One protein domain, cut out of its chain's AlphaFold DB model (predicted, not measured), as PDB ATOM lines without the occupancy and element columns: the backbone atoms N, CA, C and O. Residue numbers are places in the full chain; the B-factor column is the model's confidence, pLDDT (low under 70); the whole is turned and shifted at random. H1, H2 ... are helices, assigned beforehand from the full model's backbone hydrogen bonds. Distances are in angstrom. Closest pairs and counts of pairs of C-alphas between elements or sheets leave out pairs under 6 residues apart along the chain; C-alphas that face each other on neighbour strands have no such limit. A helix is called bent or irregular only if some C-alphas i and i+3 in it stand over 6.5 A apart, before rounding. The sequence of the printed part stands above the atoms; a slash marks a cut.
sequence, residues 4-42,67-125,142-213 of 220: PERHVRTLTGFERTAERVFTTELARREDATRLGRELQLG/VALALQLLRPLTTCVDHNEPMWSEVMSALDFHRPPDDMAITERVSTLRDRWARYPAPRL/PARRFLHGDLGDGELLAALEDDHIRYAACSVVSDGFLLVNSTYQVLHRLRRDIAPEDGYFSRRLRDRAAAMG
ATOM      1  N   PRO A   4      42.293  19.050  10.912       85.56
ATOM      2  CA  PRO A   4      43.271  20.041  11.373       85.56
ATOM      3  C   PRO A   4      42.630  21.340  11.888       85.56
ATOM      4  O   PRO A   4      43.050  21.877  12.908       85.56
ATOM      5  N   GLU A   5      41.574  21.826  11.227       87.69
ATOM      6  CA  GLU A   5      40.839  23.036  11.638       87.69
ATOM      7  C   GLU A   5      40.154  22.832  12.996       87.69
ATOM      8  O   GLU A   5      40.123  23.747  13.819       87.69
ATOM      9  N   ARG A   6      39.654  21.613  13.260       90.44
ATOM     10  CA  ARG A   6      39.087  21.250  14.566       90.44
ATOM     11  C   ARG A   6      40.123  21.385  15.672       90.44
ATOM     12  O   ARG A   6      39.835  22.039  16.667       90.44
ATOM     13  N   HIS A   7      41.300  20.788  15.493       92.88
ATOM     14  CA  HIS A   7      42.350  20.799  16.509       92.88
ATOM     15  C   HIS A   7      42.868  22.211  16.781       92.88
ATOM     16  O   HIS A   7      43.001  22.585  17.943       92.88
ATOM     17  N   VAL A   8      43.050  23.034  15.743       92.25
ATOM     18  CA  VAL A   8      43.391  24.456  15.912       92.25
ATOM     19  C   VAL A   8      42.329  25.168  16.753       92.25
ATOM     20  O   VAL A   8      42.667  25.797  17.750       92.25
ATOM     21  N   ARG A   9      41.043  25.014  16.411       91.81
ATOM     22  CA  ARG A   9      39.940  25.642  17.152       91.81
ATOM     23  C   ARG A   9      39.886  25.188  18.612       91.81
ATOM     24  O   ARG A   9      39.654  26.016  19.487       91.81
ATOM     25  N   THR A  10      40.108  23.901  18.877       93.31
ATOM     26  CA  THR A  10      40.184  23.349  20.237       93.31
ATOM     27  C   THR A  10      41.325  23.992  21.028       93.31
ATOM     28  O   THR A  10      41.104  24.433  22.152       93.31
ATOM     29  N   LEU A  11      42.523  24.115  20.446       94.06
ATOM     30  CA  LEU A  11      43.672  24.724  21.125       94.06
ATOM     31  C   LEU A  11      43.492  26.233  21.360       94.06
ATOM     32  O   LEU A  11      43.828  26.710  22.438       94.06
ATOM     33  N   THR A  12      42.896  26.969  20.417       92.50
ATOM     34  CA  THR A  12      42.510  28.382  20.615       92.50
ATOM     35  C   THR A  12      41.390  28.535  21.650       92.50
ATOM     36  O   THR A  12      41.323  29.518  22.377       92.50
ATOM     37  N   GLY A  13      40.471  27.571  21.742       92.19
ATOM     38  CA  GLY A  13      39.496  27.519  22.832       92.19
ATOM     39  C   GLY A  13      40.184  27.366  24.186       92.19
ATOM     40  O   GLY A  13      39.883  28.110  25.113       92.19
ATOM     41  N   PHE A  14      41.145  26.447  24.265       93.06
ATOM     42  CA  PHE A  14      41.856  26.156  25.500       93.06
ATOM     43  C   PHE A  14      42.718  27.334  25.950       93.06
ATOM     44  O   PHE A  14      42.731  27.644  27.135       93.06
ATOM     45  N   GLU A  15      43.404  28.006  25.025       91.31
ATOM     46  CA  GLU A  15      44.191  29.205  25.321       91.31
ATOM     47  C   GLU A  15      43.329  30.290  25.982       91.31
ATOM     48  O   GLU A  15      43.637  30.688  27.104       91.31
ATOM     49  N   ARG A  16      42.176  30.643  25.402       90.12
ATOM     50  CA  ARG A  16      41.231  31.595  26.014       90.12
ATOM     51  C   ARG A  16      40.747  31.162  27.401       90.12
ATOM     52  O   ARG A  16      40.648  31.993  28.307       90.12
ATOM     53  N   THR A  17      40.428  29.880  27.593       89.75
ATOM     54  CA  THR A  17      40.029  29.353  28.912       89.75
ATOM     55  C   THR A  17      41.180  29.457  29.914       89.75
ATOM     56  O   THR A  17      40.975  29.910  31.040       89.75
ATOM     57  N   ALA A  18      42.400  29.113  29.504       88.88
ATOM     58  CA  ALA A  18      43.589  29.215  30.336       88.88
ATOM     59  C   ALA A  18      43.873  30.669  30.740       88.88
ATOM     60  O   ALA A  18      44.074  30.947  31.920       88.88
ATOM     61  N   GLU A  19      43.795  31.615  29.805       86.25
ATOM     62  CA  GLU A  19      43.958  33.041  30.095       86.25
ATOM     63  C   GLU A  19      42.917  33.552  31.096       86.25
ATOM     64  O   GLU A  19      43.275  34.225  32.065       86.25
ATOM     65  N   ARG A  20      41.642  33.167  30.944       86.50
ATOM     66  CA  ARG A  20      40.592  33.480  31.930       86.50
ATOM     67  C   ARG A  20      40.933  32.918  33.305       86.50
ATOM     68  O   ARG A  20      40.881  33.658  34.288       86.50
ATOM     69  N   VAL A  21      41.339  31.652  33.384       85.38
ATOM     70  CA  VAL A  21      41.794  31.021  34.632       85.38
ATOM     71  C   VAL A  21      42.929  31.832  35.272       85.38
ATOM     72  O   VAL A  21      42.870  32.140  36.464       85.38
ATOM     73  N   PHE A  22      43.910  32.274  34.485       79.19
ATOM     74  CA  PHE A  22      45.059  33.057  34.956       79.19
ATOM     75  C   PHE A  22      44.708  34.480  35.423       79.19
ATOM     76  O   PHE A  22      45.475  35.107  36.162       79.19
ATOM     77  N   THR A  23      43.543  35.012  35.043       76.62
ATOM     78  CA  THR A  23      43.066  36.305  35.561       76.62
ATOM     79  C   THR A  23      42.479  36.222  36.967       76.62
ATOM     80  O   THR A  23      42.395  37.256  37.635       76.62
ATOM     81  N   THR A  24      42.117  35.025  37.442       73.00
ATOM     82  CA  THR A  24      41.519  34.863  38.771       73.00
ATOM     83  C   THR A  24      42.495  35.246  39.880       73.00
ATOM     84  O   THR A  24      43.693  34.970  39.817       73.00
ATOM     85  N   GLU A  25      41.986  35.868  40.943       66.44
ATOM     86  CA  GLU A  25      42.805  36.231  42.106       66.44
ATOM     87  C   GLU A  25      43.456  35.008  42.766       66.44
ATOM     88  O   GLU A  25      44.589  35.091  43.239       66.44
ATOM     89  N   LEU A  26      42.769  33.863  42.733       64.06
ATOM     90  CA  LEU A  26      43.274  32.594  43.250       64.06
ATOM     91  C   LEU A  26      44.448  32.059  42.415       64.06
ATOM     92  O   LEU A  26      45.404  31.544  42.984       64.06
ATOM     93  N   ALA A  27      44.432  32.239  41.089       58.44
ATOM     94  CA  ALA A  27      45.564  31.903  40.220       58.44
ATOM     95  C   ALA A  27      46.721  32.911  40.344       58.44
ATOM     96  O   ALA A  27      47.873  32.614  40.049       58.44
ATOM     97  N   ARG A  28      46.446  34.138  40.785       56.22
ATOM     98  CA  ARG A  28      47.450  35.207  40.894       56.22
ATOM     99  C   ARG A  28      48.328  35.117  42.135       56.22
ATOM    100  O   ARG A  28      49.338  35.824  42.198       56.22
ATOM    101  N   ARG A  29      47.964  34.295  43.113       45.09
ATOM    102  CA  ARG A  29      48.655  34.230  44.396       45.09
ATOM    103  C   ARG A  29      49.712  33.129  44.397       45.09
ATOM    104  O   ARG A  29      49.478  32.011  43.947       45.09
ATOM    105  N   GLU A  30      50.855  33.437  45.012       41.25
ATOM    106  CA  GLU A  30      51.794  32.437  45.550       41.25
ATOM    107  C   GLU A  30      51.081  31.356  46.373       41.25
ATOM    108  O   GLU A  30      51.602  30.254  46.515       41.25
ATOM    109  N   ASP A  31      49.868  31.662  46.835       44.16
ATOM    110  CA  ASP A  31      48.917  30.790  47.494       44.16
ATOM    111  C   ASP A  31      48.475  29.576  46.674       44.16
ATOM    112  O   ASP A  31      48.013  28.673  47.310       44.16
ATOM    113  N   ALA A  32      48.607  29.393  45.357       41.03
ATOM    114  CA  ALA A  32      48.229  28.066  44.799       41.03
ATOM    115  C   ALA A  32      49.196  26.960  45.293       41.03
ATOM    116  O   ALA A  32      48.818  25.996  45.960       41.03
ATOM    117  N   THR A  33      50.498  27.164  45.080       41.91
ATOM    118  CA  THR A  33      51.556  26.268  45.574       41.91
ATOM    119  C   THR A  33      51.735  26.374  47.087       41.91
ATOM    120  O   THR A  33      52.046  25.378  47.738       41.91
ATOM    121  N   ARG A  34      51.551  27.570  47.662       42.47
ATOM    122  CA  ARG A  34      51.632  27.801  49.104       42.47
ATOM    123  C   ARG A  34      50.398  27.273  49.842       42.47
ATOM    124  O   ARG A  34      50.613  26.643  50.851       42.47
ATOM    125  N   LEU A  35      49.175  27.364  49.325       45.12
ATOM    126  CA  LEU A  35      47.982  26.692  49.865       45.12
ATOM    127  C   LEU A  35      48.106  25.180  49.689       45.12
ATOM    128  O   LEU A  35      47.862  24.455  50.638       45.12
ATOM    129  N   GLY A  36      48.587  24.685  48.543       47.19
ATOM    130  CA  GLY A  36      48.906  23.264  48.370       47.19
ATOM    131  C   GLY A  36      49.927  22.746  49.396       47.19
ATOM    132  O   GLY A  36      49.743  21.661  49.942       47.19
ATOM    133  N   ARG A  37      50.966  23.538  49.704       42.09
ATOM    134  CA  ARG A  37      51.973  23.236  50.738       42.09
ATOM    135  C   ARG A  37      51.484  23.487  52.167       42.09
ATOM    136  O   ARG A  37      51.838  22.715  53.038       42.09
ATOM    137  N   GLU A  38      50.686  24.511  52.435       42.94
ATOM    138  CA  GLU A  38      50.155  24.866  53.762       42.94
ATOM    139  C   GLU A  38      49.020  23.919  54.175       42.94
ATOM    140  O   GLU A  38      48.920  23.566  55.344       42.94
ATOM    141  N   LEU A  39      48.240  23.409  53.217       44.41
ATOM    142  CA  LEU A  39      47.300  22.305  53.424       44.41
ATOM    143  C   LEU A  39      48.022  20.967  53.664       44.41
ATOM    144  O   LEU A  39      47.513  20.133  54.405       44.41
ATOM    145  N   GLN A  40      49.214  20.765  53.084       41.94
ATOM    146  CA  GLN A  40      50.088  19.623  53.402       41.94
ATOM    147  C   GLN A  40      50.835  19.790  54.741       41.94
ATOM    148  O   GLN A  40      51.073  18.803  55.427       41.94
ATOM    149  N   LEU A  41      51.198  21.020  55.128       37.91
ATOM    150  CA  LEU A  41      51.938  21.356  56.356       37.91
ATOM    151  C   LEU A  41      51.041  21.538  57.591       37.91
ATOM    152  O   LEU A  41      51.558  21.713  58.691       37.91
ATOM    153  N   GLY A  42      49.716  21.485  57.440       36.09
ATOM    154  CA  GLY A  42      48.775  21.634  58.553       36.09
ATOM    155  C   GLY A  42      48.782  20.491  59.574       36.09
ATOM    156  O   GLY A  42      48.187  20.648  60.637       36.09
ATOM    157  N   VAL A  67      36.224  31.146  44.997       84.81
ATOM    158  CA  VAL A  67      36.402  29.689  44.857       84.81
ATOM    159  C   VAL A  67      35.396  29.118  43.861       84.81
ATOM    160  O   VAL A  67      35.787  28.408  42.938       84.81
ATOM    161  N   ALA A  68      34.122  29.497  43.987       89.69
ATOM    162  CA  ALA A  68      33.073  29.115  43.049       89.69
ATOM    163  C   ALA A  68      33.388  29.582  41.622       89.69
ATOM    164  O   ALA A  68      33.289  28.796  40.685       89.69
ATOM    165  N   LEU A  69      33.845  30.829  41.458       89.62
ATOM    166  CA  LEU A  69      34.251  31.364  40.157       89.62
ATOM    167  C   LEU A  69      35.406  30.559  39.547       89.62
ATOM    168  O   LEU A  69      35.390  30.256  38.358       89.62
ATOM    169  N   ALA A  70      36.413  30.193  40.342       88.25
ATOM    170  CA  ALA A  70      37.520  29.382  39.848       88.25
ATOM    171  C   ALA A  70      37.064  27.981  39.412       88.25
ATOM    172  O   ALA A  70      37.461  27.517  38.345       88.25
ATOM    173  N   LEU A  71      36.182  27.337  40.184       90.44
ATOM    174  CA  LEU A  71      35.579  26.058  39.805       90.44
ATOM    175  C   LEU A  71      34.731  26.184  38.532       90.44
ATOM    176  O   LEU A  71      34.820  25.324  37.662       90.44
ATOM    177  N   GLN A  72      33.969  27.268  38.375       91.56
ATOM    178  CA  GLN A  72      33.195  27.556  37.160       91.56
ATOM    179  C   GLN A  72      34.077  27.679  35.918       91.56
ATOM    180  O   GLN A  72      33.682  27.224  34.852       91.56
ATOM    181  N   LEU A  73      35.273  28.258  36.044       90.12
ATOM    182  CA  LEU A  73      36.224  28.358  34.931       90.12
ATOM    183  C   LEU A  73      36.908  27.025  34.605       90.12
ATOM    184  O   LEU A  73      37.337  26.823  33.473       90.12
ATOM    185  N   LEU A  74      37.029  26.122  35.581       90.50
ATOM    186  CA  LEU A  74      37.617  24.793  35.395       90.50
ATOM    187  C   LEU A  74      36.597  23.767  34.877       90.50
ATOM    188  O   LEU A  74      36.976  22.844  34.162       90.50
ATOM    189  N   ARG A  75      35.311  23.932  35.210       91.56
ATOM    190  CA  ARG A  75      34.224  22.994  34.886       91.56
ATOM    191  C   ARG A  75      34.116  22.620  33.397       91.56
ATOM    192  O   ARG A  75      33.892  21.442  33.118       91.56
ATOM    193  N   PRO A  76      34.298  23.530  32.425       90.06
ATOM    194  CA  PRO A  76      34.227  23.168  31.008       90.06
ATOM    195  C   PRO A  76      35.360  22.235  30.563       90.06
ATOM    196  O   PRO A  76      35.202  21.450  29.634       90.06
ATOM    197  N   LEU A  77      36.498  22.252  31.266       91.38
ATOM    198  CA  LEU A  77      37.596  21.326  30.991       91.38
ATOM    199  C   LEU A  77      37.261  19.904  31.455       91.38
ATOM    200  O   LEU A  77      37.810  18.959  30.898       91.38
ATOM    201  N   THR A  78      36.376  19.742  32.443       87.38
ATOM    202  CA  THR A  78      35.992  18.451  33.039       87.38
ATOM    203  C   THR A  78      34.636  17.926  32.572       87.38
ATOM    204  O   THR A  78      34.387  16.728  32.694       87.38
ATOM    205  N   THR A  79      33.773  18.778  32.012       82.62
ATOM    206  CA  THR A  79      32.429  18.411  31.537       82.62
ATOM    207  C   THR A  79      32.138  18.944  30.139       82.62
ATOM    208  O   THR A  79      32.512  20.057  29.792       82.62
ATOM    209  N   CYS A  80      31.388  18.176  29.347       65.56
ATOM    210  CA  CYS A  80      30.996  18.530  27.976       65.56
ATOM    211  C   CYS A  80      29.748  19.439  27.921       65.56
ATOM    212  O   CYS A  80      28.900  19.270  27.045       65.56
ATOM    213  N   VAL A  81      29.552  20.323  28.904       61.41
ATOM    214  CA  VAL A  81      28.285  21.071  29.045       61.41
ATOM    215  C   VAL A  81      28.216  22.263  28.087       61.41
ATOM    216  O   VAL A  81      27.132  22.599  27.617       61.41
ATOM    217  N   ASP A  82      29.356  22.867  27.740       63.94
ATOM    218  CA  ASP A  82      29.427  23.953  26.761       63.94
ATOM    219  C   ASP A  82      30.150  23.487  25.490       63.94
ATOM    220  O   ASP A  82      31.339  23.181  25.507       63.94
ATOM    221  N   HIS A  83      29.440  23.457  24.360       58.91
ATOM    222  CA  HIS A  83      29.999  23.058  23.065       58.91
ATOM    223  C   HIS A  83      31.053  24.034  22.508       58.91
ATOM    224  O   HIS A  83      31.715  23.712  21.515       58.91
ATOM    225  N   ASN A  84      31.190  25.226  23.097       67.06
ATOM    226  CA  ASN A  84      32.166  26.234  22.685       67.06
ATOM    227  C   ASN A  84      33.465  26.203  23.497       67.06
ATOM    228  O   ASN A  84      34.450  26.814  23.066       67.06
ATOM    229  N   GLU A  85      33.487  25.503  24.630       76.38
ATOM    230  CA  GLU A  85      34.671  25.348  25.470       76.38
ATOM    231  C   GLU A  85      35.225  23.918  25.350       76.38
ATOM    232  O   GLU A  85      34.463  22.953  25.323       76.38
ATOM    233  N   PRO A  86      36.550  23.742  25.203       83.38
ATOM    234  CA  PRO A  86      37.105  22.421  24.948       83.38
ATOM    235  C   PRO A  86      37.246  21.610  26.238       83.38
ATOM    236  O   PRO A  86      37.817  22.086  27.214       83.38
ATOM    237  N   MET A  87      36.847  20.339  26.209       91.94
ATOM    238  CA  MET A  87      37.191  19.400  27.280       91.94
ATOM    239  C   MET A  87      38.673  19.018  27.240       91.94
ATOM    240  O   MET A  87      39.276  18.943  26.163       91.94
ATOM    241  N   TRP A  88      39.251  18.657  28.391       93.75
ATOM    242  CA  TRP A  88      40.664  18.268  28.490       93.75
ATOM    243  C   TRP A  88      41.042  17.145  27.512       93.75
ATOM    244  O   TRP A  88      42.128  17.171  26.935       93.75
ATOM    245  N   SER A  89      40.153  16.177  27.275       93.25
ATOM    246  CA  SER A  89      40.416  15.025  26.400       93.25
ATOM    247  C   SER A  89      40.544  15.432  24.930       93.25
ATOM    248  O   SER A  89      41.395  14.906  24.202       93.25
ATOM    249  N   GLU A  90      39.768  16.428  24.498       93.88
ATOM    250  CA  GLU A  90      39.895  17.025  23.170       93.88
ATOM    251  C   GLU A  90      41.185  17.839  23.048       93.88
ATOM    252  O   GLU A  90      41.858  17.768  22.017       93.88
ATOM    253  N   VAL A  91      41.561  18.569  24.105       95.06
ATOM    254  CA  VAL A  91      42.822  19.322  24.159       95.06
ATOM    255  C   VAL A  91      44.015  18.378  24.047       95.06
ATOM    256  O   VAL A  91      44.877  18.609  23.204       95.06
ATOM    257  N   MET A  92      44.049  17.283  24.816       96.00
ATOM    258  CA  MET A  92      45.122  16.282  24.728       96.00
ATOM    259  C   MET A  92      45.226  15.701  23.315       96.00
ATOM    260  O   MET A  92      46.318  15.651  22.756       96.00
ATOM    261  N   SER A  93      44.088  15.355  22.704       94.75
ATOM    262  CA  SER A  93      44.044  14.840  21.329       94.75
ATOM    263  C   SER A  93      44.583  15.853  20.309       94.75
ATOM    264  O   SER A  93      45.273  15.485  19.361       94.75
ATOM    265  N   ALA A  94      44.287  17.143  20.495       95.25
ATOM    266  CA  ALA A  94      44.806  18.206  19.642       95.25
ATOM    267  C   ALA A  94      46.308  18.462  19.850       95.25
ATOM    268  O   ALA A  94      47.017  18.734  18.881       95.25
ATOM    269  N   LEU A  95      46.811  18.343  21.083       95.25
ATOM    270  CA  LEU A  95      48.245  18.425  21.364       95.25
ATOM    271  C   LEU A  95      49.006  17.252  20.738       95.25
ATOM    272  O   LEU A  95      50.037  17.486  20.113       95.25
ATOM    273  N   ASP A  96      48.490  16.020  20.829       94.06
ATOM    274  CA  ASP A  96      49.087  14.859  20.150       94.06
ATOM    275  C   ASP A  96      49.143  15.052  18.634       94.06
ATOM    276  O   ASP A  96      50.161  14.749  18.017       94.06
ATOM    277  N   PHE A  97      48.076  15.589  18.034       94.19
ATOM    278  CA  PHE A  97      48.019  15.848  16.594       94.19
ATOM    279  C   PHE A  97      49.125  16.807  16.124       94.19
ATOM    280  O   PHE A  97      49.674  16.634  15.037       94.19
ATOM    281  N   HIS A  98      49.456  17.820  16.929       92.19
ATOM    282  CA  HIS A  98      50.486  18.811  16.607       92.19
ATOM    283  C   HIS A  98      51.889  18.439  17.105       92.19
ATOM    284  O   HIS A  98      52.841  19.183  16.859       92.19
ATOM    285  N   ARG A  99      52.037  17.311  17.801       91.62
ATOM    286  CA  ARG A  99      53.316  16.870  18.348       91.62
ATOM    287  C   ARG A  99      54.246  16.359  17.234       91.62
ATOM    288  O   ARG A  99      53.836  15.491  16.464       91.62
ATOM    289  N   PRO A 100      55.518  16.797  17.181       88.75
ATOM    290  CA  PRO A 100      56.521  16.166  16.328       88.75
ATOM    291  C   PRO A 100      56.725  14.688  16.716       88.75
ATOM    292  O   PRO A 100      56.824  14.394  17.910       88.75
ATOM    293  N   PRO A 101      56.818  13.750  15.757       83.75
ATOM    294  CA  PRO A 101      56.951  12.321  16.059       83.75
ATOM    295  C   PRO A 101      58.231  11.981  16.838       83.75
ATOM    296  O   PRO A 101      58.202  11.062  17.652       83.75
ATOM    297  N   ASP A 102      59.301  12.761  16.656       89.19
ATOM    298  CA  ASP A 102      60.620  12.500  17.248       89.19
ATOM    299  C   ASP A 102      60.883  13.268  18.564       89.19
ATOM    300  O   ASP A 102      61.916  13.068  19.204       89.19
ATOM    301  N   ASP A 103      59.966  14.141  19.015       89.44
ATOM    302  CA  ASP A 103      60.116  14.854  20.298       89.44
ATOM    303  C   ASP A 103      59.607  13.977  21.457       89.44
ATOM    304  O   ASP A 103      58.453  14.055  21.906       89.44
ATOM    305  N   MET A 104      60.493  13.103  21.943       89.75
ATOM    306  CA  MET A 104      60.221  12.194  23.063       89.75
ATOM    307  C   MET A 104      59.892  12.938  24.366       89.75
ATOM    308  O   MET A 104      59.022  12.498  25.117       89.75
ATOM    309  N   ALA A 105      60.517  14.094  24.609       88.12
ATOM    310  CA  ALA A 105      60.270  14.885  25.813       88.12
ATOM    311  C   ALA A 105      58.844  15.457  25.829       88.12
ATOM    312  O   ALA A 105      58.171  15.459  26.863       88.12
ATOM    313  N   ILE A 106      58.342  15.923  24.680       88.62
ATOM    314  CA  ILE A 106      56.943  16.353  24.574       88.62
ATOM    315  C   ILE A 106      55.991  15.165  24.620       88.62
ATOM    316  O   ILE A 106      54.934  15.269  25.239       88.62
ATOM    317  N   THR A 107      56.362  14.032  24.026       90.81
ATOM    318  CA  THR A 107      55.570  12.795  24.097       90.81
ATOM    319  C   THR A 107      55.302  12.388  25.545       90.81
ATOM    320  O   THR A 107      54.146  12.198  25.931       90.81
ATOM    321  N   GLU A 108      56.348  12.332  26.368       90.50
ATOM    322  CA  GLU A 108      56.244  11.999  27.789       90.50
ATOM    323  C   GLU A 108      55.423  13.038  28.566       90.50
ATOM    324  O   GLU A 108      54.552  12.679  29.366       90.50
ATOM    325  N   ARG A 109      55.630  14.334  28.292       89.75
ATOM    326  CA  ARG A 109      54.865  15.417  28.927       89.75
ATOM    327  C   ARG A 109      53.376  15.343  28.609       89.75
ATOM    328  O   ARG A 109      52.567  15.442  29.527       89.75
ATOM    329  N   VAL A 110      53.004  15.152  27.343       92.50
ATOM    330  CA  VAL A 110      51.594  15.017  26.937       92.50
ATOM    331  C   VAL A 110      50.981  13.762  27.557       92.50
ATOM    332  O   VAL A 110      49.861  13.823  28.059       92.50
ATOM    333  N   SER A 111      51.720  12.646  27.610       91.88
ATOM    334  CA  SER A 111      51.249  11.431  28.289       91.88
ATOM    335  C   SER A 111      50.992  11.660  29.777       91.88
ATOM    336  O   SER A 111      49.916  11.346  30.276       91.88
ATOM    337  N   THR A 112      51.941  12.292  30.466       90.75
ATOM    338  CA  THR A 112      51.815  12.633  31.887       90.75
ATOM    339  C   THR A 112      50.626  13.560  32.138       90.75
ATOM    340  O   THR A 112      49.888  13.378  33.106       90.75
ATOM    341  N   LEU A 113      50.418  14.561  31.278       92.06
ATOM    342  CA  LEU A 113      49.273  15.465  31.380       92.06
ATOM    343  C   LEU A 113      47.952  14.726  31.201       92.06
ATOM    344  O   LEU A 113      47.032  14.961  31.979       92.06
ATOM    345  N   ARG A 114      47.871  13.816  30.227       94.31
ATOM    346  CA  ARG A 114      46.682  12.991  30.001       94.31
ATOM    347  C   ARG A 114      46.331  12.177  31.240       94.31
ATOM    348  O   ARG A 114      45.185  12.216  31.675       94.31
ATOM    349  N   ASP A 115      47.314  11.510  31.840       91.06
ATOM    350  CA  ASP A 115      47.098  10.696  33.041       91.06
ATOM    351  C   ASP A 115      46.642  11.539  34.234       91.06
ATOM    352  O   ASP A 115      45.790  11.116  35.017       91.06
ATOM    353  N   ARG A 116      47.192  12.749  34.384       88.69
ATOM    354  CA  ARG A 116      46.793  13.655  35.464       88.69
ATOM    355  C   ARG A 116      45.399  14.236  35.249       88.69
ATOM    356  O   ARG A 116      44.627  14.267  36.200       88.69
ATOM    357  N   TRP A 117      45.062  14.648  34.027       92.75
ATOM    358  CA  TRP A 117      43.717  15.113  33.686       92.75
ATOM    359  C   TRP A 117      42.668  14.011  33.853       92.75
ATOM    360  O   TRP A 117      41.601  14.272  34.396       92.75
ATOM    361  N   ALA A 118      42.985  12.773  33.471       89.81
ATOM    362  CA  ALA A 118      42.087  11.631  33.636       89.81
ATOM    363  C   ALA A 118      41.779  11.304  35.107       89.81
ATOM    364  O   ALA A 118      40.749  10.708  35.403       89.81
ATOM    365  N   ARG A 119      42.671  11.685  36.029       86.56
ATOM    366  CA  ARG A 119      42.486  11.528  37.480       86.56
ATOM    367  C   ARG A 119      41.975  12.797  38.155       86.56
ATOM    368  O   ARG A 119      41.802  12.782  39.367       86.56
ATOM    369  N   TYR A 120      41.804  13.892  37.417       86.19
ATOM    370  CA  TYR A 120      41.395  15.173  37.977       86.19
ATOM    371  C   TYR A 120      39.862  15.294  38.031       86.19
ATOM    372  O   TYR A 120      39.203  14.989  37.034       86.19
ATOM    373  N   PRO A 121      39.298  15.820  39.134       81.25
ATOM    374  CA  PRO A 121      39.955  16.151  40.401       81.25
ATOM    375  C   PRO A 121      40.326  14.894  41.200       81.25
ATOM    376  O   PRO A 121      39.522  13.977  41.365       81.25
ATOM    377  N   ALA A 122      41.567  14.853  41.697       68.25
ATOM    378  CA  ALA A 122      42.060  13.689  42.420       68.25
ATOM    379  C   ALA A 122      41.322  13.552  43.760       68.25
ATOM    380  O   ALA A 122      41.208  14.550  44.478       68.25
ATOM    381  N   PRO A 123      40.861  12.346  44.138       60.06
ATOM    382  CA  PRO A 123      40.330  12.121  45.474       60.06
ATOM    383  C   PRO A 123      41.457  12.365  46.481       60.06
ATOM    384  O   PRO A 123      42.418  11.598  46.558       60.06
ATOM    385  N   ARG A 124      41.378  13.467  47.225       56.12
ATOM    386  CA  ARG A 124      42.257  13.710  48.368       56.12
ATOM    387  C   ARG A 124      41.595  13.100  49.599       56.12
ATOM    388  O   ARG A 124      40.393  13.267  49.791       56.12
ATOM    389  N   LEU A 125      42.378  12.371  50.397       39.12
ATOM    390  CA  LEU A 125      41.964  11.857  51.705       39.12
ATOM    391  C   LEU A 125      41.296  12.990  52.490       39.12
ATOM    392  O   LEU A 125      41.928  14.010  52.760       39.12
ATOM    393  N   PRO A 142      31.792  18.557  47.287       85.44
ATOM    394  CA  PRO A 142      30.947  19.423  46.458       85.44
ATOM    395  C   PRO A 142      31.651  20.025  45.236       85.44
ATOM    396  O   PRO A 142      31.052  20.122  44.166       85.44
ATOM    397  N   ALA A 143      32.938  20.368  45.350       84.75
ATOM    398  CA  ALA A 143      33.730  20.851  44.221       84.75
ATOM    399  C   ALA A 143      33.886  19.791  43.118       84.75
ATOM    400  O   ALA A 143      33.763  20.110  41.937       84.75
ATOM    401  N   ARG A 144      34.105  18.524  43.485       87.06
ATOM    402  CA  ARG A 144      34.211  17.411  42.536       87.06
ATOM    403  C   ARG A 144      32.886  17.141  41.838       87.06
ATOM    404  O   ARG A 144      32.860  17.079  40.612       87.06
ATOM    405  N   ARG A 145      31.792  17.043  42.599       88.06
ATOM    406  CA  ARG A 145      30.438  16.880  42.036       88.06
ATOM    407  C   ARG A 145      30.113  18.002  41.060       88.06
ATOM    408  O   ARG A 145      29.659  17.759  39.949       88.06
ATOM    409  N   PHE A 146      30.428  19.238  41.437       89.69
ATOM    410  CA  PHE A 146      30.254  20.391  40.565       89.69
ATOM    411  C   PHE A 146      31.061  20.277  39.267       89.69
ATOM    412  O   PHE A 146      30.511  20.468  38.180       89.69
ATOM    413  N   LEU A 147      32.347  19.925  39.365       87.62
ATOM    414  CA  LEU A 147      33.219  19.753  38.204       87.62
ATOM    415  C   LEU A 147      32.787  18.604  37.291       87.62
ATOM    416  O   LEU A 147      33.094  18.678  36.108       87.62
ATOM    417  N   HIS A 148      32.077  17.587  37.785       87.38
ATOM    418  CA  HIS A 148      31.539  16.490  36.969       87.38
ATOM    419  C   HIS A 148      30.098  16.693  36.496       87.38
ATOM    420  O   HIS A 148      29.616  15.929  35.665       87.38
ATOM    421  N   GLY A 149      29.447  17.775  36.920       86.06
ATOM    422  CA  GLY A 149      28.097  18.109  36.474       86.06
ATOM    423  C   GLY A 149      26.984  17.710  37.441       86.06
ATOM    424  O   GLY A 149      25.841  18.082  37.200       86.06
ATOM    425  N   ASP A 150      27.317  17.052  38.549       86.44
ATOM    426  CA  ASP A 150      26.387  16.486  39.538       86.44
ATOM    427  C   ASP A 150      25.935  17.490  40.616       86.44
ATOM    428  O   ASP A 150      25.268  17.117  41.587       86.44
ATOM    429  N   LEU A 151      26.357  18.754  40.489       88.50
ATOM    430  CA  LEU A 151      26.004  19.854  41.387       88.50
ATOM    431  C   LEU A 151      25.757  21.152  40.598       88.50
ATOM    432  O   LEU A 151      26.490  21.482  39.652       88.50
ATOM    433  N   GLY A 152      24.727  21.903  40.992       88.88
ATOM    434  CA  GLY A 152      24.418  23.227  40.439       88.88
ATOM    435  C   GLY A 152      25.223  24.365  41.087       88.88
ATOM    436  O   GLY A 152      25.814  24.197  42.150       88.88
ATOM    437  N   ASP A 153      25.218  25.557  40.478       88.50
ATOM    438  CA  ASP A 153      25.932  26.734  41.017       88.50
ATOM    439  C   ASP A 153      25.415  27.174  42.396       88.50
ATOM    440  O   ASP A 153      26.199  27.528  43.276       88.50
ATOM    441  N   GLY A 154      24.091  27.155  42.596       88.69
ATOM    442  CA  GLY A 154      23.475  27.536  43.871       88.69
ATOM    443  C   GLY A 154      23.824  26.570  45.003       88.69
ATOM    444  O   GLY A 154      24.147  26.999  46.106       88.69
ATOM    445  N   GLU A 155      23.829  25.272  44.703       89.56
ATOM    446  CA  GLU A 155      24.219  24.215  45.640       89.56
ATOM    447  C   GLU A 155      25.714  24.277  45.971       89.56
ATOM    448  O   GLU A 155      26.089  24.135  47.134       89.56
ATOM    449  N   LEU A 156      26.567  24.565  44.980       91.44
ATOM    450  CA  LEU A 156      27.991  24.802  45.214       91.44
ATOM    451  C   LEU A 156      28.204  25.988  46.159       91.44
ATOM    452  O   LEU A 156      28.970  25.880  47.112       91.44
ATOM    453  N   LEU A 157      27.546  27.122  45.902       91.75
ATOM    454  CA  LEU A 157      27.702  28.317  46.734       91.75
ATOM    455  C   LEU A 157      27.257  28.075  48.177       91.75
ATOM    456  O   LEU A 157      27.973  28.497  49.082       91.75
ATOM    457  N   ALA A 158      26.138  27.374  48.379       89.31
ATOM    458  CA  ALA A 158      25.673  26.985  49.708       89.31
ATOM    459  C   ALA A 158      26.681  26.060  50.412       89.31
ATOM    460  O   ALA A 158      27.006  26.270  51.575       89.31
ATOM    461  N   ALA A 159      27.248  25.082  49.699       87.00
ATOM    462  CA  ALA A 159      28.256  24.186  50.264       87.00
ATOM    463  C   ALA A 159      29.552  24.922  50.664       87.00
ATOM    464  O   ALA A 159      30.176  24.584  51.664       87.00
ATOM    465  N   LEU A 160      29.949  25.955  49.916       85.44
ATOM    466  CA  LEU A 160      31.137  26.771  50.205       85.44
ATOM    467  C   LEU A 160      30.948  27.759  51.375       85.44
ATOM    468  O   LEU A 160      31.886  28.494  51.712       85.44
ATOM    469  N   GLU A 161      29.765  27.815  51.996       83.88
ATOM    470  CA  GLU A 161      29.584  28.513  53.275       83.88
ATOM    471  C   GLU A 161      30.345  27.810  54.406       83.88
ATOM    472  O   GLU A 161      30.847  28.487  55.303       83.88
ATOM    473  N   ASP A 162      30.516  26.486  54.315       76.75
ATOM    474  CA  ASP A 162      31.338  25.698  55.232       76.75
ATOM    475  C   ASP A 162      32.836  25.882  54.927       76.75
ATOM    476  O   ASP A 162      33.316  25.637  53.812       76.75
ATOM    477  N   ASP A 163      33.595  26.308  55.938       70.69
ATOM    478  CA  ASP A 163      35.034  26.548  55.840       70.69
ATOM    479  C   ASP A 163      35.809  25.289  55.413       70.69
ATOM    480  O   ASP A 163      36.701  25.391  54.569       70.69
ATOM    481  N   HIS A 164      35.474  24.105  55.935       71.25
ATOM    482  CA  HIS A 164      36.157  22.849  55.608       71.25
ATOM    483  C   HIS A 164      35.947  22.460  54.146       71.25
ATOM    484  O   HIS A 164      36.912  22.138  53.445       71.25
ATOM    485  N   ILE A 165      34.704  22.556  53.667       77.31
ATOM    486  CA  ILE A 165      34.364  22.312  52.260       77.31
ATOM    487  C   ILE A 165      35.092  23.317  51.370       77.31
ATOM    488  O   ILE A 165      35.655  22.959  50.335       77.31
ATOM    489  N   ARG A 166      35.142  24.582  51.788       80.06
ATOM    490  CA  ARG A 166      35.820  25.630  51.033       80.06
ATOM    491  C   ARG A 166      37.332  25.425  50.966       80.06
ATOM    492  O   ARG A 166      37.905  25.642  49.899       80.06
ATOM    493  N   TYR A 167      37.987  24.972  52.036       72.31
ATOM    494  CA  TYR A 167      39.410  24.606  51.995       72.31
ATOM    495  C   TYR A 167      39.679  23.419  51.063       72.31
ATOM    496  O   TYR A 167      40.634  23.468  50.279       72.31
ATOM    497  N   ALA A 168      38.838  22.381  51.103       74.31
ATOM    498  CA  ALA A 168      38.936  21.250  50.180       74.31
ATOM    499  C   ALA A 168      38.810  21.724  48.720       74.31
ATOM    500  O   ALA A 168      39.724  21.506  47.918       74.31
ATOM    501  N   ALA A 169      37.795  22.543  48.435       80.25
ATOM    502  CA  ALA A 169      37.558  23.112  47.114       80.25
ATOM    503  C   ALA A 169      38.738  23.957  46.609       80.25
ATOM    504  O   ALA A 169      39.079  23.923  45.426       80.25
ATOM    505  N   CYS A 170      39.418  24.692  47.495       77.50
ATOM    506  CA  CYS A 170      40.612  25.446  47.117       77.50
ATOM    507  C   CYS A 170      41.781  24.535  46.698       77.50
ATOM    508  O   CYS A 170      42.565  24.911  45.824       77.50
ATOM    509  N   SER A 171      41.886  23.330  47.270       74.62
ATOM    510  CA  SER A 171      42.867  22.320  46.844       74.62
ATOM    511  C   SER A 171      42.599  21.862  45.417       74.62
ATOM    512  O   SER A 171      43.515  21.825  44.596       74.62
ATOM    513  N   VAL A 172      41.332  21.565  45.120       82.94
ATOM    514  CA  VAL A 172      40.873  21.172  43.785       82.94
ATOM    515  C   VAL A 172      41.171  22.270  42.770       82.94
ATOM    516  O   VAL A 172      41.776  22.010  41.732       82.94
ATOM    517  N   VAL A 173      40.826  23.515  43.104       84.56
ATOM    518  CA  VAL A 173      41.122  24.689  42.274       84.56
ATOM    519  C   VAL A 173      42.622  24.815  41.998       84.56
ATOM    520  O   VAL A 173      43.021  25.017  40.851       84.56
ATOM    521  N   SER A 174      43.460  24.663  43.025       77.19
ATOM    522  CA  SER A 174      44.915  24.737  42.879       77.19
ATOM    523  C   SER A 174      45.457  23.660  41.935       77.19
ATOM    524  O   SER A 174      46.263  23.966  41.053       77.19
ATOM    525  N   ASP A 175      45.014  22.411  42.083       79.19
ATOM    526  CA  ASP A 175      45.419  21.319  41.192       79.19
ATOM    527  C   ASP A 175      44.983  21.588  39.748       79.19
ATOM    528  O   ASP A 175      45.776  21.422  38.815       79.19
ATOM    529  N   GLY A 176      43.761  22.092  39.562       86.38
ATOM    530  CA  GLY A 176      43.247  22.505  38.260       86.38
ATOM    531  C   GLY A 176      44.106  23.594  37.617       86.38
ATOM    532  O   GLY A 176      44.474  23.484  36.448       86.38
ATOM    533  N   PHE A 177      44.514  24.613  38.377       85.38
ATOM    534  CA  PHE A 177      45.396  25.672  37.875       85.38
ATOM    535  C   PHE A 177      46.760  25.151  37.429       85.38
ATOM    536  O   PHE A 177      47.262  25.569  36.382       85.38
ATOM    537  N   LEU A 178      47.351  24.222  38.185       80.06
ATOM    538  CA  LEU A 178      48.615  23.590  37.807       80.06
ATOM    539  C   LEU A 178      48.469  22.793  36.506       80.06
ATOM    540  O   LEU A 178      49.326  22.907  35.628       80.06
ATOM    541  N   LEU A 179      47.375  22.045  36.344       87.88
ATOM    542  CA  LEU A 179      47.102  21.294  35.117       87.88
ATOM    543  C   LEU A 179      46.885  22.201  33.910       87.88
ATOM    544  O   LEU A 179      47.474  21.959  32.852       87.88
ATOM    545  N   VAL A 180      46.101  23.269  34.067       89.88
ATOM    546  CA  VAL A 180      45.892  24.279  33.023       89.88
ATOM    547  C   VAL A 180      47.224  24.910  32.626       89.88
ATOM    548  O   VAL A 180      47.550  24.951  31.441       89.88
ATOM    549  N   ASN A 181      48.046  25.324  33.593       86.50
ATOM    550  CA  ASN A 181      49.347  25.928  33.315       86.50
ATOM    551  C   ASN A 181      50.306  24.970  32.599       86.50
ATOM    552  O   ASN A 181      50.911  25.344  31.596       86.50
ATOM    553  N   SER A 182      50.449  23.733  33.078       85.81
ATOM    554  CA  SER A 182      51.331  22.756  32.434       85.81
ATOM    555  C   SER A 182      50.852  22.393  31.026       85.81
ATOM    556  O   SER A 182      51.669  22.235  30.120       85.81
ATOM    557  N   THR A 183      49.536  22.330  30.810       92.19
ATOM    558  CA  THR A 183      48.957  22.127  29.474       92.19
ATOM    559  C   THR A 183      49.239  23.320  28.559       92.19
ATOM    560  O   THR A 183      49.653  23.136  27.415       92.19
ATOM    561  N   TYR A 184      49.111  24.543  29.075       89.56
ATOM    562  CA  TYR A 184      49.408  25.775  28.347       89.56
ATOM    563  C   TYR A 184      50.884  25.885  27.939       89.56
ATOM    564  O   TYR A 184      51.188  26.297  26.825       89.56
ATOM    565  N   GLN A 185      51.818  25.443  28.784       86.62
ATOM    566  CA  GLN A 185      53.246  25.397  28.436       86.62
ATOM    567  C   GLN A 185      53.544  24.439  27.278       86.62
ATOM    568  O   GLN A 185      54.351  24.747  26.399       86.62
ATOM    569  N   VAL A 186      52.897  23.270  27.264       90.75
ATOM    570  CA  VAL A 186      53.029  22.326  26.147       90.75
ATOM    571  C   VAL A 186      52.417  22.918  24.878       90.75
ATOM    572  O   VAL A 186      53.046  22.846  23.822       90.75
ATOM    573  N   LEU A 187      51.254  23.571  24.986       91.94
ATOM    574  CA  LEU A 187      50.648  24.307  23.878       91.94
ATOM    575  C   LEU A 187      51.603  25.369  23.320       91.94
ATOM    576  O   LEU A 187      51.859  25.359  22.121       91.94
ATOM    577  N   HIS A 188      52.178  26.228  24.165       87.31
ATOM    578  CA  HIS A 188      53.140  27.256  23.756       87.31
ATOM    579  C   HIS A 188      54.336  26.653  23.005       87.31
ATOM    580  O   HIS A 188      54.768  27.179  21.980       87.31
ATOM    581  N   ARG A 189      54.860  25.510  23.468       87.31
ATOM    582  CA  ARG A 189      55.984  24.832  22.803       87.31
ATOM    583  C   ARG A 189      55.611  24.262  21.431       87.31
ATOM    584  O   ARG A 189      56.449  24.298  20.535       87.31
ATOM    585  N   LEU A 190      54.390  23.758  21.262       90.19
ATOM    586  CA  LEU A 190      53.923  23.158  20.006       90.19
ATOM    587  C   LEU A 190      53.345  24.176  19.010       90.19
ATOM    588  O   LEU A 190      53.479  24.001  17.802       90.19
ATOM    589  N   ARG A 191      52.679  25.222  19.505       90.94
ATOM    590  CA  ARG A 191      51.884  26.194  18.739       90.94
ATOM    591  C   ARG A 191      52.057  27.603  19.299       90.94
ATOM    592  O   ARG A 191      51.136  28.193  19.864       90.94
ATOM    593  N   ARG A 192      53.252  28.162  19.095       84.88
ATOM    594  CA  ARG A 192      53.574  29.560  19.443       84.88
ATOM    595  C   ARG A 192      52.671  30.580  18.747       84.88
ATOM    596  O   ARG A 192      52.541  31.697  19.221       84.88
ATOM    597  N   ASP A 193      52.068  30.204  17.624       87.69
ATOM    598  CA  ASP A 193      51.095  31.015  16.896       87.69
ATOM    599  C   ASP A 193      49.729  31.103  17.597       87.69
ATOM    600  O   ASP A 193      48.978  32.035  17.329       87.69
ATOM    601  N   ILE A 194      49.409  30.155  18.488       84.88
ATOM    602  CA  ILE A 194      48.183  30.165  19.300       84.88
ATOM    603  C   ILE A 194      48.458  30.760  20.679       84.88
ATOM    604  O   ILE A 194      47.717  31.622  21.123       84.88
ATOM    605  N   ALA A 195      49.512  30.299  21.351       82.00
ATOM    606  CA  ALA A 195      49.902  30.779  22.670       82.00
ATOM    607  C   ALA A 195      51.324  31.338  22.563       82.00
ATOM    608  O   ALA A 195      52.274  30.570  22.698       82.00
ATOM    609  N   PRO A 196      51.519  32.632  22.258       69.44
ATOM    610  CA  PRO A 196      52.845  33.215  22.032       69.44
ATOM    611  C   PRO A 196      53.619  33.477  23.324       69.44
ATOM    612  O   PRO A 196      54.821  33.732  23.283       69.44
ATOM    613  N   GLU A 197      52.956  33.392  24.472       65.25
ATOM    614  CA  GLU A 197      53.559  33.668  25.762       65.25
ATOM    615  C   GLU A 197      53.732  32.383  26.586       65.25
ATOM    616  O   GLU A 197      52.885  31.498  26.557       65.25
ATOM    617  N   ASP A 198      54.824  32.262  27.345       63.44
ATOM    618  CA  ASP A 198      55.038  31.103  28.223       63.44
ATOM    619  C   ASP A 198      54.046  31.115  29.410       63.44
ATOM    620  O   ASP A 198      53.515  32.175  29.779       63.44
ATOM    621  N   GLY A 199      53.809  29.952  30.030       62.12
ATOM    622  CA  GLY A 199      52.803  29.748  31.080       62.12
ATOM    623  C   GLY A 199      52.822  30.848  32.146       62.12
ATOM    624  O   GLY A 199      53.872  31.144  32.724       62.12
ATOM    625  N   TYR A 200      51.660  31.467  32.387       58.50
ATOM    626  CA  TYR A 200      51.475  32.639  33.255       58.50
ATOM    627  C   TYR A 200      52.168  32.501  34.616       58.50
ATOM    628  O   TYR A 200      52.858  33.415  35.077       58.50
ATOM    629  N   PHE A 201      52.052  31.324  35.235       54.66
ATOM    630  CA  PHE A 201      52.667  31.039  36.528       54.66
ATOM    631  C   PHE A 201      54.195  30.975  36.454       54.66
ATOM    632  O   PHE A 201      54.872  31.445  37.363       54.66
ATOM    633  N   SER A 202      54.758  30.461  35.359       50.22
ATOM    634  CA  SER A 202      56.208  30.418  35.136       50.22
ATOM    635  C   SER A 202      56.803  31.774  34.775       50.22
ATOM    636  O   SER A 202      57.981  31.998  35.049       50.22
ATOM    637  N   ARG A 203      56.023  32.692  34.187       58.50
ATOM    638  CA  ARG A 203      56.421  34.103  34.067       58.50
ATOM    639  C   ARG A 203      56.405  34.795  35.418       58.50
ATOM    640  O   ARG A 203      57.449  35.269  35.833       58.50
ATOM    641  N   ARG A 204      55.309  34.725  36.180       57.16
ATOM    642  CA  ARG A 204      55.261  35.337  37.520       57.16
ATOM    643  C   ARG A 204      56.320  34.795  38.476       57.16
ATOM    644  O   ARG A 204      56.897  35.576  39.224       57.16
ATOM    645  N   LEU A 205      56.600  33.490  38.446       48.66
ATOM    646  CA  LEU A 205      57.689  32.896  39.227       48.66
ATOM    647  C   LEU A 205      59.062  33.414  38.785       48.66
ATOM    648  O   LEU A 205      59.886  33.690  39.649       48.66
ATOM    649  N   ARG A 206      59.305  33.586  37.477       51.22
ATOM    650  CA  ARG A 206      60.561  34.157  36.958       51.22
ATOM    651  C   ARG A 206      60.695  35.647  37.241       51.22
ATOM    652  O   ARG A 206      61.727  36.050  37.755       51.22
ATOM    653  N   ASP A 207      59.664  36.439  36.976       56.53
ATOM    654  CA  ASP A 207      59.639  37.883  37.227       56.53
ATOM    655  C   ASP A 207      59.831  38.168  38.718       56.53
ATOM    656  O   ASP A 207      60.547  39.090  39.107       56.53
ATOM    657  N   ARG A 208      59.248  37.323  39.575       47.81
ATOM    658  CA  ARG A 208      59.416  37.413  41.021       47.81
ATOM    659  C   ARG A 208      60.766  36.893  41.505       47.81
ATOM    660  O   ARG A 208      61.360  37.530  42.363       47.81
ATOM    661  N   ALA A 209      61.271  35.785  40.963       43.22
ATOM    662  CA  ALA A 209      62.624  35.314  41.262       43.22
ATOM    663  C   ALA A 209      63.664  36.371  40.868       43.22
ATOM    664  O   ALA A 209      64.531  36.697  41.673       43.22
ATOM    665  N   ALA A 210      63.503  36.996  39.699       49.38
ATOM    666  CA  ALA A 210      64.315  38.118  39.247       49.38
ATOM    667  C   ALA A 210      64.178  39.338  40.177       49.38
ATOM    668  O   ALA A 210      65.189  39.916  40.568       49.38
ATOM    669  N   ALA A 211      62.958  39.685  40.607       48.09
ATOM    670  CA  ALA A 211      62.720  40.758  41.581       48.09
ATOM    671  C   ALA A 211      63.297  40.459  42.981       48.09
ATOM    672  O   ALA A 211      63.604  41.384  43.728       48.09
ATOM    673  N   MET A 212      63.465  39.181  43.332       43.44
ATOM    674  CA  MET A 212      64.075  38.714  44.583       43.44
ATOM    675  C   MET A 212      65.576  38.393  44.444       43.44
ATOM    676  O   MET A 212      66.174  37.885  45.388       43.44
ATOM    677  N   GLY A 213      66.194  38.679  43.292       35.94
ATOM    678  CA  GLY A 213      67.627  38.467  43.054       35.94
ATOM    679  C   GLY A 213      68.049  37.012  42.802       35.94
ATOM    680  O   GLY A 213      69.242  36.722  42.768       35.94
TER     681      GLY A 213
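This is residues 4 to 42, 67 to 125 and 142 to 213 of the 220 residues of an uncharacterized protein of Stackebrandtia endophytica (UniProt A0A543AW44). One long helix, H9, runs through the middle of the domain, and shorter helices pack round it: the helical hairpin of H5 and H6 beside its last part, H1 and H4 along another side, H7 with its hairpin partner H8 by its first part, and H3 crossing it steeply. H10 turns away from this body nearly at right angles to H9, and its residues 206 to 211, with 212 and 213 after them, stick out as a short arm. The printed part has 170 residues, with ten named helices in the order H1 to H10 and no named strand; the class is all helix. The whole is compact, with a radius of gyration of the C-alphas of 16.2 A, and spans 48 by 45 by 26 A.

Find C-alpha 163 at (35.034, 26.548, 55.840); from there H9, residues 163 to 190, the longest helix, runs 40.6 A to C-alpha 190 at (53.923, 23.158, 20.006). Look next at H5, residues 88 to 98, and H6, residues 104 to 118, which is 21.0 A long. Go back to C-alpha 4 at (43.271, 20.041, 11.373), where H1, residues 4 to 23, begins its 29.1 A. H4, residues 67 to 78, is 16.3 A long and only just irregular: its C-alphas 73 and 76 are 6.8 A apart. The short helices are H2, residues 25 to 28, H7, residues 142 to 148, and H8, residues 153 to 159. H3 holds residues 31 to 41, and H10, residues 200 to 211, is 16.2 A long.

Start at the hub, H9, which touches six helices. H5, H6 and H9 form an up and down bundle, three helices each running against the one before it. In the hairpin of H5 and H6 the closest C-alphas, of Met 92 and Arg 114, are 6.4 A apart, at a shallow tilt of 13 degrees, opposite ways. H9 touches H6 with residues 179 to 186 alone, closest at the C-alphas of Leu 113 and Thr 183, 6.9 A. H9 touches H5 with residues 186 to 190 alone, the C-alphas of His 98 and Leu 190 being the closest at 6.5 A. On H1, compare Ala 18 with Val 180 of H9: their C-alphas are the closest of the two helices at 6.1 A, at a steep tilt of 45 degrees. H1 also touches H5, with residues 7 to 14 alone, and the C-alphas of His 7 and Ala 94 come to 4.8 A. H4 touches H9 at the C-alphas of Leu 71 and Val 173, 6.2 A, and touches H7 at those of Arg 75 and Leu 147, 4.7 A. H7 and H8 are a hairpin, closest at the C-alphas of Pro 142 and Leu 156, 6.3 A. H3 touches H9 at the C-alphas of Ala 32 and Ser 174, 5.1 A, at a steep tilt of 52 degrees. H2 touches no helix, but is near H4, H9 and H10. H10 is close to but not clearly touching H9, with the C-alphas of Asn 181 and Phe 201 6.9 A apart, and is about perpendicular to it at 89 degrees. Every O i to N i+4 pair is within hydrogen-bond range in H1, H3 and H5 to H10; in H4 it is 5 of 8, and H2 is too short for such a pair.

The C-alphas of Asp 102 and Glu 161, 50.2 A apart, are the two farthest from each other. Residues 43 to 66 are not printed, with 20.1 A from C-alpha 42 to C-alpha 67; residues 126 to 141 are not printed either, with 14.4 A from C-alpha 125 to C-alpha 142. Of the links that are printed whole, none is long. The mean pLDDT of the printed part is 78.1; look for values under 70 in residues 25 to 42, 80 to 84, 122 to 125 and 196 to 213.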